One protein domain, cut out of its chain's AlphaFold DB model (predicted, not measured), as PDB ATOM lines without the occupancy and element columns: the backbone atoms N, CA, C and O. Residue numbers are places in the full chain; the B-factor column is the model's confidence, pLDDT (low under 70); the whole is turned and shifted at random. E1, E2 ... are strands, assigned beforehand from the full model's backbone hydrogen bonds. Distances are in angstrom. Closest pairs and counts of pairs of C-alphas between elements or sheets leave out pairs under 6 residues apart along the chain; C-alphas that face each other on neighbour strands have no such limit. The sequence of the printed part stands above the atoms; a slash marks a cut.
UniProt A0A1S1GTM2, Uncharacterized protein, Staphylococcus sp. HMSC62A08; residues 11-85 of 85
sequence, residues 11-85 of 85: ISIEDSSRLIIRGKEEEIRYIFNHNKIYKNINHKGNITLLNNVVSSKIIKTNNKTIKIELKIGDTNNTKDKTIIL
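Overview. This is residues 11 to 85 of the 85 residues of an uncharacterized protein of Staphylococcus sp. HMSC62A08 (UniProt A0A1S1GTM2). Two sheets form a splayed sandwich, only partly face to face: a strongly twisted sheet of five strands, E1 to E5, and a narrower sheet of three long strands, E6 to E8, crossing at 40 degrees. The edge strand E6 runs nearest to the larger sheet, while E7 and E8 stand farther off. The printed part has 75 residues, with no named helix and eight strands, E1 to E8 in chain order; the class is all strand. The sheets run E1 E2 E3 E4 E5 and E6 E7 E8, and both are antiparallel. The whole is compact, with a radius of gyration of the C-alphas of 12.7 A, and flat, spanning 43 by 30 by 16 A.

Arrangement. The larger sheet holds E1, residues 11 to 15, E2, residues 18 to 22, E3, residues 27 to 33, E4, residues 36 to 41, and E5, residues 44 to 50. It is a meander, each strand the antiparallel neighbour of the one before, and its strands' lines turn by 82 degrees from edge to edge. Within hydrogen-bond range are N 12 and O 20, 2.9 A, in the hairpin of E1 and E2; N 21 and O 28, 2.8 A, in that of E2 and E3; N 31 and O 38, 2.9 A, in that of E3 and E4; and N 39 and O 47, 2.8 A, in that of E4 and E5. The second meander is E6, residues 53 to 60, E7, residues 66 to 74, and E8, residues 77 to 84. Here N 57 and O 69, 2.8 A apart, are within hydrogen-bond range in the hairpin of E6 and E7, and N 70 and O 81, 2.8 A apart, in that of E7 and E8. The two sheets form a sandwich, two sheets face to face, with best planes 31 degrees apart. The closest C-alphas of E2 and E6 are those of Leu 19 and Ile 58, 7.3 A apart; those of E3 and E6 are Phe 32 and Ser 56, 6.9 A. E7 and E8 are apart from E1 to E5. E5 and E6 meet only through their link.

Along the chain. E1 begins at C-alpha 11, (-24.624, 13.733, -37.749). E3 is 18.4 A long and E5 18.0 A. E6 begins at C-alpha 53, (-4.250, 12.684, -46.789), and is 19.9 A long. E7 is 25.6 A and E8 23.3 A, ending at C-alpha 84, (-20.489, 8.809, -49.415).

Size, cuts and confidence. The two C-alphas farthest apart are those of Lys 24 and Asn 76, 43.3 A. The printed part has no cut, and its links between strands are tight. The mean pLDDT of the printed part is 88.1; residue 75 is under 70.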
ATOM      1  N   ILE A  11     -25.858  13.423 -37.042       85.69
ATOM      2  CA  ILE A  11     -24.624  13.733 -37.749       85.69
ATOM      3  C   ILE A  11     -24.452  15.246 -37.862       85.69
ATOM      4  O   ILE A  11     -25.335  15.954 -38.351       85.69
ATOM      5  N   SER A  12     -23.298  15.745 -37.432       86.50
ATOM      6  CA  SER A  12     -22.940  17.161 -37.506       86.50
ATOM      7  C   SER A  12     -21.535  17.354 -38.063       86.50
ATOM      8  O   SER A  12     -20.627  16.582 -37.759       86.50
ATOM      9  N   ILE A  13     -21.367  18.422 -38.835       86.25
ATOM     10  CA  ILE A  13     -20.071  18.914 -39.302       86.25
ATOM     11  C   ILE A  13     -19.708  20.081 -38.382       86.25
ATOM     12  O   ILE A  13     -20.453  21.057 -38.336       86.25
ATOM     13  N   GLU A  14     -18.635  19.945 -37.604       83.94
ATOM     14  CA  GLU A  14     -18.165  21.021 -36.709       83.94
ATOM     15  C   GLU A  14     -17.410  22.082 -37.518       83.94
ATOM     16  O   GLU A  14     -17.639  23.277 -37.368       83.94
ATOM     17  N   ASP A  15     -16.558  21.617 -38.430       82.75
ATOM     18  CA  ASP A  15     -15.795  22.422 -39.373       82.75
ATOM     19  C   ASP A  15     -15.498  21.591 -40.639       82.75
ATOM     20  O   ASP A  15     -15.909  20.434 -40.764       82.75
ATOM     21  N   SER A  16     -14.773  22.160 -41.604       79.75
ATOM     22  CA  SER A  16     -14.463  21.482 -42.870       79.75
ATOM     23  C   SER A  16     -13.633  20.194 -42.733       79.75
ATOM     24  O   SER A  16     -13.552  19.447 -43.708       79.75
ATOM     25  N   SER A  17     -13.014  19.935 -41.574       85.50
ATOM     26  CA  SER A  17     -12.122  18.799 -41.311       85.50
ATOM     27  C   SER A  17     -12.622  17.850 -40.213       85.50
ATOM     28  O   SER A  17     -11.971  16.832 -39.952       85.50
ATOM     29  N   ARG A  18     -13.774  18.127 -39.587       91.06
ATOM     30  CA  ARG A  18     -14.334  17.316 -38.497       91.06
ATOM     31  C   ARG A  18     -15.780  16.899 -38.732       91.06
ATOM     32  O   ARG A  18     -16.700  17.718 -38.748       91.06
ATOM     33  N   LEU A  19     -15.978  15.585 -38.806       91.50
ATOM     34  CA  LEU A  19     -17.288  14.942 -38.816       91.50
ATOM     35  C   LEU A  19     -17.566  14.312 -37.452       91.50
ATOM     36  O   LEU A  19     -16.755  13.531 -36.952       91.50
ATOM     37  N   ILE A  20     -18.736  14.597 -36.887       91.38
ATOM     38  CA  ILE A  20     -19.189  14.020 -35.624       91.38
ATOM     39  C   ILE A  20     -20.483  13.247 -35.847       91.38
ATOM     40  O   ILE A  20     -21.440  13.773 -36.414       91.38
ATOM     41  N   ILE A  21     -20.516  12.017 -35.345       89.50
ATOM     42  CA  ILE A  21     -21.699  11.163 -35.290       89.50
ATOM     43  C   ILE A  21     -22.014  10.919 -33.813       89.50
ATOM     44  O   ILE A  21     -21.222  10.298 -33.109       89.50
ATOM     45  N   ARG A  22     -23.158  11.421 -33.340       90.19
ATOM     46  CA  ARG A  22     -23.636  11.242 -31.960       90.19
ATOM     47  C   ARG A  22     -24.749  10.209 -31.925       90.19
ATOM     48  O   ARG A  22     -25.823  10.461 -32.469       90.19
ATOM     49  N   GLY A  23     -24.487   9.073 -31.296       86.69
ATOM     50  CA  GLY A  23     -25.500   8.104 -30.893       86.69
ATOM     51  C   GLY A  23     -25.966   8.340 -29.454       86.69
ATOM     52  O   GLY A  23     -25.622   9.341 -28.828       86.69
ATOM     53  N   LYS A  24     -26.752   7.400 -28.917       86.69
ATOM     54  CA  LYS A  24     -27.217   7.452 -27.517       86.69
ATOM     55  C   LYS A  24     -26.090   7.285 -26.494       86.69
ATOM     56  O   LYS A  24     -26.140   7.909 -25.443       86.69
ATOM     57  N   GLU A  25     -25.123   6.420 -26.788       88.56
ATOM     58  CA  GLU A  25     -24.087   5.993 -25.833       88.56
ATOM     59  C   GLU A  25     -22.679   6.427 -26.245       88.56
ATOM     60  O   GLU A  25     -21.757   6.443 -25.428       88.56
ATOM     61  N   GLU A  26     -22.505   6.781 -27.518       90.25
ATOM     62  CA  GLU A  26     -21.203   7.129 -28.059       90.25
ATOM     63  C   GLU A  26     -21.244   8.331 -28.996       90.25
ATOM     64  O   GLU A  26     -22.197   8.563 -29.741       90.25
ATOM     65  N   GLU A  27     -20.149   9.075 -28.976       92.25
ATOM     66  CA  GLU A  27     -19.811  10.077 -29.964       92.25
ATOM     67  C   GLU A  27     -18.581   9.608 -30.738       92.25
ATOM     68  O   GLU A  27     -17.492   9.436 -30.184       92.25
ATOM     69  N   ILE A  28     -18.752   9.421 -32.042       91.12
ATOM     70  CA  ILE A  28     -17.672   9.092 -32.962       91.12
ATOM     71  C   ILE A  28     -17.240  10.371 -33.665       91.12
ATOM     72  O   ILE A  28     -18.053  11.069 -34.272       91.12
ATOM     73  N   ARG A  29     -15.937  10.646 -33.639       92.88
ATOM     74  CA  ARG A  29     -15.330  11.769 -34.353       92.88
ATOM     75  C   ARG A  29     -14.393  11.251 -35.427       92.88
ATOM     76  O   ARG A  29     -13.508  10.451 -35.127       92.88
ATOM     77  N   TYR A  30     -14.551  11.752 -36.644       91.88
ATOM     78  CA  TYR A  30     -13.561  11.636 -37.709       91.88
ATOM     79  C   TYR A  30     -12.905  12.994 -37.881       91.88
ATOM     80  O   TYR A  30     -13.584  13.985 -38.149       91.88
ATOM     81  N   ILE A  31     -11.592  13.039 -37.690       92.31
ATOM     82  CA  ILE A  31     -10.834  14.283 -37.677       92.31
ATOM     83  C   ILE A  31      -9.729  14.181 -38.715       92.31
ATOM     84  O   ILE A  31      -8.930  13.240 -38.699       92.31
ATOM     85  N   PHE A  32      -9.682  15.167 -39.604       90.50
ATOM     86  CA  PHE A  32      -8.566  15.382 -40.504       90.50
ATOM     87  C   PHE A  32      -7.569  16.359 -39.877       90.50
ATOM     88  O   PHE A  32      -7.898  17.509 -39.585       90.50
ATOM     89  N   ASN A  33      -6.347  15.884 -39.644       89.81
ATOM     90  CA  ASN A  33      -5.259  16.677 -39.079       89.81
ATOM     91  C   ASN A  33      -3.901  16.080 -39.471       89.81
ATOM     92  O   ASN A  33      -3.784  14.860 -39.582       89.81
ATOM     93  N   HIS A  34      -2.867  16.914 -39.611       85.25
ATOM     94  CA  HIS A  34      -1.480  16.487 -39.862       85.25
ATOM     95  C   HIS A  34      -1.341  15.403 -40.950       85.25
ATOM     96  O   HIS A  34      -0.688  14.380 -40.747       85.25
ATOM     97  N   ASN A  35      -1.983  15.611 -42.101       90.00
ATOM     98  CA  ASN A  35      -1.987  14.693 -43.244       90.00
ATOM     99  C   ASN A  35      -2.589  13.302 -42.975       90.00
ATOM    100  O   ASN A  35      -2.240  12.318 -43.634       90.00
ATOM    101  N   LYS A  36      -3.478  13.193 -41.986       92.38
ATOM    102  CA  LYS A  36      -4.107  11.933 -41.584       92.38
ATOM    103  C   LYS A  36      -5.581  12.135 -41.288       92.38
ATOM    104  O   LYS A  36      -6.001  13.202 -40.846       92.38
ATOM    105  N   ILE A  37      -6.352  11.072 -41.473       91.88
ATOM    106  CA  ILE A  37      -7.692  10.950 -40.900       91.88
ATOM    107  C   ILE A  37      -7.599   9.966 -39.748       91.88
ATOM    108  O   ILE A  37      -7.165   8.824 -39.929       91.88
ATOM    109  N   TYR A  38      -8.035  10.391 -38.571       93.88
ATOM    110  CA  TYR A  38      -8.146   9.523 -37.412       93.88
ATOM    111  C   TYR A  38      -9.565   9.525 -36.860       93.88
ATOM    112  O   TYR A  38     -10.328  10.479 -37.023       93.88
ATOM    113  N   LYS A  39      -9.905   8.408 -36.223       93.00
ATOM    114  CA  LYS A  39     -11.150   8.196 -35.503       93.00
ATOM    115  C   LYS A  39     -10.884   8.236 -34.010       93.00
ATOM    116  O   LYS A  39      -9.908   7.661 -33.530       93.00
ATOM    117  N   ASN A  40     -11.808   8.852 -33.296       93.00
ATOM    118  CA  ASN A  40     -11.872   8.830 -31.848       93.00
ATOM    119  C   ASN A  40     -13.303   8.466 -31.411       93.00
ATOM    120  O   ASN A  40     -14.263   8.796 -32.115       93.00
ATOM    121  N   ILE A  41     -13.433   7.750 -30.292       90.94
ATOM    122  CA  ILE A  41     -14.721   7.383 -29.690       90.94
ATOM    123  C   ILE A  41     -14.768   7.990 -28.289       90.94
ATOM    124  O   ILE A  41     -13.877   7.745 -27.476       90.94
ATOM    125  N   ASN A  42     -15.801   8.779 -27.990       90.81
ATOM    126  CA  ASN A  42     -15.995   9.420 -26.685       90.81
ATOM    127  C   ASN A  42     -14.776  10.225 -26.210       90.81
ATOM    128  O   ASN A  42     -14.396  10.167 -25.041       90.81
ATOM    129  N   HIS A  43     -14.137  10.952 -27.126       88.00
ATOM    130  CA  HIS A  43     -12.901  11.713 -26.898       88.00
ATOM    131  C   HIS A  43     -11.682  10.875 -26.488       88.00
ATOM    132  O   HIS A  43     -10.619  11.428 -26.209       88.00
ATOM    133  N   LYS A  44     -11.768   9.541 -26.522       89.19
ATOM    134  CA  LYS A  44     -10.704   8.633 -26.095       89.19
ATOM    135  C   LYS A  44     -10.141   7.830 -27.263       89.19
ATOM    136  O   LYS A  44     -10.872   7.311 -28.103       89.19
ATOM    137  N   GLY A  45      -8.815   7.699 -27.249       82.56
ATOM    138  CA  GLY A  45      -8.051   6.940 -28.237       82.56
ATOM    139  C   GLY A  45      -8.021   7.597 -29.619       82.56
ATOM    140  O   GLY A  45      -8.981   8.217 -30.059       82.56
ATOM    141  N   ASN A  46      -6.910   7.455 -30.335       87.69
ATOM    142  CA  ASN A  46      -6.809   7.899 -31.724       87.69
ATOM    143  C   ASN A  46      -6.441   6.697 -32.586       87.69
ATOM    144  O   ASN A  46      -5.317   6.204 -32.523       87.69
ATOM    145  N   ILE A  47      -7.388   6.229 -33.396       90.38
ATOM    146  CA  ILE A  47      -7.142   5.188 -34.391       90.38
ATOM    147  C   ILE A  47      -6.913   5.892 -35.722       90.38
ATOM    148  O   ILE A  47      -7.834   6.497 -36.272       90.38
ATOM    149  N   THR A  48      -5.689   5.840 -36.243       91.25
ATOM    150  CA  THR A  48      -5.409   6.360 -37.589       91.25
ATOM    151  C   THR A  48      -6.095   5.459 -38.609       91.25
ATOM    152  O   THR A  48      -5.801   4.270 -38.674       91.25
ATOM    153  N   LEU A  49      -7.014   6.023 -39.392       89.81
ATOM    154  CA  LEU A  49      -7.736   5.300 -40.441       89.81
ATOM    155  C   LEU A  49      -7.037   5.424 -41.791       89.81
ATOM    156  O   LEU A  49      -7.059   4.490 -42.588       89.81
ATOM    157  N   LEU A  50      -6.444   6.590 -42.060       90.50
ATOM    158  CA  LEU A  50      -5.794   6.874 -43.332       90.50
ATOM    159  C   LEU A  50      -4.611   7.821 -43.137       90.50
ATOM    160  O   LEU A  50      -4.736   8.840 -42.456       90.50
ATOM    161  N   ASN A  51      -3.481   7.481 -43.754       91.12
ATOM    162  CA  ASN A  51      -2.295   8.331 -43.845       91.12
ATOM    163  C   ASN A  51      -2.212   9.003 -45.222       91.12
ATOM    164  O   ASN A  51      -2.944   8.631 -46.141       91.12
ATOM    165  N   ASN A  52      -1.300   9.966 -45.348       92.12
ATOM    166  CA  ASN A  52      -0.992  10.697 -46.580       92.12
ATOM    167  C   ASN A  52      -2.239  11.336 -47.201       92.12
ATOM    168  O   ASN A  52      -2.468  11.280 -48.406       92.12
ATOM    169  N   VAL A  53      -3.086  11.918 -46.356       91.81
ATOM    170  CA  VAL A  53      -4.250  12.684 -46.789       91.81
ATOM    171  C   VAL A  53      -3.801  14.129 -46.972       91.81
ATOM    172  O   VAL A  53      -3.500  14.814 -46.007       91.81
ATOM    173  N   VAL A  54      -3.712  14.585 -48.213       91.19
ATOM    174  CA  VAL A  54      -3.229  15.924 -48.575       91.19
ATOM    175  C   VAL A  54      -4.290  16.981 -48.287       91.19
ATOM    176  O   VAL A  54      -3.991  18.058 -47.781       91.19
ATOM    177  N   SER A  55      -5.549  16.673 -48.588       90.19
ATOM    178  CA  SER A  55      -6.675  17.538 -48.260       90.19
ATOM    179  C   SER A  55      -7.939  16.724 -48.025       90.19
ATOM    180  O   SER A  55      -8.091  15.604 -48.523       90.19
ATOM    181  N   SER A  56      -8.854  17.304 -47.251       89.12
ATOM    182  CA  SER A  56     -10.201  16.781 -47.076       89.12
ATOM    183  C   SER A  56     -11.218  17.913 -47.110       89.12
ATOM    184  O   SER A  56     -10.926  19.040 -46.705       89.12
ATOM    185  N   LYS A  57     -12.412  17.601 -47.603       89.06
ATOM    186  CA  LYS A  57     -13.565  18.490 -47.569       89.06
ATOM    187  C   LYS A  57     -14.805  17.676 -47.248       89.06
ATOM    188  O   LYS A  57     -15.170  16.761 -47.986       89.06
ATOM    189  N   ILE A  58     -15.452  18.022 -46.143       88.88
ATOM    190  CA  ILE A  58     -16.696  17.393 -45.707       88.88
ATOM    191  C   ILE A  58     -17.856  18.272 -46.175       88.88
ATOM    192  O   ILE A  58     -17.906  19.465 -45.885       88.88
ATOM    193  N   ILE A  59     -18.779  17.683 -46.929       86.81
ATOM    194  CA  ILE A  59     -19.907  18.368 -47.556       86.81
ATOM    195  C   ILE A  59     -21.189  17.667 -47.120       86.81
ATOM    196  O   ILE A  59     -21.407  16.493 -47.426       86.81
ATOM    197  N   LYS A  60     -22.075  18.395 -46.439       82.69
ATOM    198  CA  LYS A  60     -23.440  17.924 -46.195       82.69
ATOM    199  C   LYS A  60     -24.234  18.079 -47.487       82.69
ATOM    200  O   LYS A  60     -24.450  19.202 -47.932       82.69
ATOM    201  N   THR A  61     -24.634  16.972 -48.105       80.81
ATOM    202  CA  THR A  61     -25.407  17.022 -49.357       80.81
ATOM    203  C   THR A  61     -26.900  17.142 -49.078       80.81
ATOM    204  O   THR A  61     -27.599  17.876 -49.766       80.81
ATOM    205  N   ASN A  62     -27.393  16.462 -48.040       80.12
ATOM    206  CA  ASN A  62     -28.752  16.605 -47.522       80.12
ATOM    207  C   ASN A  62     -28.796  16.203 -46.031       80.12
ATOM    208  O   ASN A  62     -27.763  16.046 -45.382       80.12
ATOM    209  N   ASN A  63     -29.990  16.050 -45.454       72.81
ATOM    210  CA  ASN A  63     -30.142  15.699 -44.034       72.81
ATOM    211  C   ASN A  63     -29.719  14.266 -43.671       72.81
ATOM    212  O   ASN A  63     -29.635  13.960 -42.487       72.81
ATOM    213  N   LYS A  64     -29.474  13.400 -44.656       76.50
ATOM    214  CA  LYS A  64     -29.174  11.974 -44.473       76.50
ATOM    215  C   LYS A  64     -27.836  11.543 -45.065       76.50
ATOM    216  O   LYS A  64     -27.375  10.466 -44.723       76.50
ATOM    217  N   THR A  65     -27.242  12.352 -45.939       82.00
ATOM    218  CA  THR A  65     -26.056  11.978 -46.708       82.00
ATOM    219  C   THR A  65     -24.940  12.992 -46.526       82.00
ATOM    220  O   THR A  65     -25.150  14.212 -46.584       82.00
ATOM    221  N   ILE A  66     -23.729  12.472 -46.349       86.31
ATOM    222  CA  ILE A  66     -22.504  13.260 -46.283       86.31
ATOM    223  C   ILE A  66     -21.547  12.780 -47.354       86.31
ATOM    224  O   ILE A  66     -21.270  11.591 -47.494       86.31
ATOM    225  N   LYS A  67     -21.015  13.739 -48.103       89.25
ATOM    226  CA  LYS A  67     -19.943  13.514 -49.058       89.25
ATOM    227  C   LYS A  67     -18.635  13.977 -48.437       89.25
ATOM    228  O   LYS A  67     -18.541  15.100 -47.951       89.25
ATOM    229  N   ILE A  68     -17.623  13.124 -48.480       89.56
ATOM    230  CA  ILE A  68     -16.260  13.466 -48.088       89.56
ATOM    231  C   ILE A  68     -15.387  13.362 -49.331       89.56
ATOM    232  O   ILE A  68     -15.238  12.285 -49.909       89.56
ATOM    233  N   GLU A  69     -14.826  14.488 -49.744       92.12
ATOM    234  CA  GLU A  69     -13.848  14.566 -50.825       92.12
ATOM    235  C   GLU A  69     -12.453  14.553 -50.211       92.12
ATOM    236  O   GLU A  69     -12.162  15.333 -49.305       92.12
ATOM    237  N   LEU A  70     -11.603  13.648 -50.684       92.00
ATOM    238  CA  LEU A  70     -10.252  13.440 -50.188       92.00
ATOM    239  C   LEU A  70      -9.265  13.503 -51.341       92.00
ATOM    240  O   LEU A  70      -9.494  12.893 -52.384       92.00
ATOM    241  N   LYS A  71      -8.123  14.139 -51.097       93.25
ATOM    242  CA  LYS A  71      -6.930  13.992 -51.926       93.25
ATOM    243  C   LYS A  71      -5.896  13.213 -51.135       93.25
ATOM    244  O   LYS A  71      -5.529  13.631 -50.038       93.25
ATOM    245  N   ILE A  72      -5.457  12.070 -51.653       93.00
ATOM    246  CA  ILE A  72      -4.568  11.142 -50.941       93.00
ATOM    247  C   ILE A  72      -3.342  10.793 -51.776       93.00
ATOM    248  O   ILE A  72      -3.433  10.720 -52.998       93.00
ATOM    249  N   GLY A  73      -2.216  10.535 -51.124       88.88
ATOM    250  CA  GLY A  73      -0.953  10.175 -51.762       88.88
ATOM    251  C   GLY A  73       0.172  11.133 -51.398       88.88
ATOM    252  O   GLY A  73       0.056  11.929 -50.466       88.88
ATOM    253  N   ASP A  74       1.264  11.037 -52.143       83.31
ATOM    254  CA  ASP A  74       2.478  11.808 -51.886       83.31
ATOM    255  C   ASP A  74       2.527  13.056 -52.774       83.31
ATOM    256  O   ASP A  74       1.781  13.168 -53.748       83.31
ATOM    257  N   THR A  75       3.430  13.988 -52.460       68.94
ATOM    258  CA  THR A  75       3.525  15.332 -53.064       68.94
ATOM    259  C   THR A  75       3.475  15.337 -54.598       68.94
ATOM    260  O   THR A  75       2.940  16.273 -55.185       68.94
ATOM    261  N   ASN A  76       3.967  14.273 -55.244       78.94
ATOM    262  CA  ASN A  76       4.044  14.149 -56.703       78.94
ATOM    263  C   ASN A  76       3.068  13.122 -57.305       78.94
ATOM    264  O   ASN A  76       3.010  12.978 -58.523       78.94
ATOM    265  N   ASN A  77       2.319  12.381 -56.483       87.12
ATOM    266  CA  ASN A  77       1.376  11.367 -56.949       87.12
ATOM    267  C   ASN A  77       0.168  11.301 -56.016       87.12
ATOM    268  O   ASN A  77       0.128  10.533 -55.050       87.12
ATOM    269  N   THR A  78      -0.817  12.136 -56.323       92.62
ATOM    270  CA  THR A  78      -2.065  12.224 -55.574       92.62
ATOM    271  C   THR A  78      -3.222  11.636 -56.361       92.62
ATOM    272  O   THR A  78      -3.289  11.795 -57.579       92.62
ATOM    273  N   LYS A  79      -4.181  11.046 -55.656       92.94
ATOM    274  CA  LYS A  79      -5.445  10.562 -56.202       92.94
ATOM    275  C   LYS A  79      -6.605  11.197 -55.458       92.94
ATOM    276  O   LYS A  79      -6.570  11.310 -54.230       92.94
ATOM    277  N   ASP A  80      -7.640  11.551 -56.202       93.69
ATOM    278  CA  ASP A  80      -8.893  12.011 -55.626       93.69
ATOM    279  C   ASP A  80      -9.774  10.810 -55.265       93.69
ATOM    280  O   ASP A  80      -9.877   9.830 -56.009       93.69
ATOM    281  N   LYS A  81     -10.410  10.874 -54.098       91.00
ATOM    282  CA  LYS A  81     -11.330   9.853 -53.603       91.00
ATOM    283  C   LYS A  81     -12.559  10.521 -53.011       91.00
ATOM    284  O   LYS A  81     -12.456  11.451 -52.219       91.00
ATOM    285  N   THR A  82     -13.729  10.013 -53.373       91.06
ATOM    286  CA  THR A  82     -14.998  10.424 -52.772       91.06
ATOM    287  C   THR A  82     -15.533   9.291 -51.910       91.06
ATOM    288  O   THR A  82     -15.569   8.142 -52.349       91.06
ATOM    289  N   ILE A  83     -15.953   9.619 -50.693       87.44
ATOM    290  CA  ILE A  83     -16.685   8.722 -49.798       87.44
ATOM    291  C   ILE A  83     -18.082   9.306 -49.603       87.44
ATOM    292  O   ILE A  83     -18.227  10.513 -49.405       87.44
ATOM    293  N   ILE A  84     -19.096   8.451 -49.674       85.38
ATOM    294  CA  ILE A  84     -20.489   8.809 -49.415       85.38
ATOM    295  C   ILE A  84     -20.940   7.988 -48.210       85.38
ATOM    296  O   ILE A  84     -20.770   6.768 -48.207       85.38
ATOM    297  N   LEU A  85     -21.450   8.681 -47.194       77.00
ATOM    298  CA  LEU A  85     -21.994   8.125 -45.957       77.00
ATOM    299  C   LEU A  85     -23.477   8.469 -45.853       77.00
ATOM    300  O   LEU A  85     -23.825   9.624 -46.204       77.00
TER     301      LEU A  85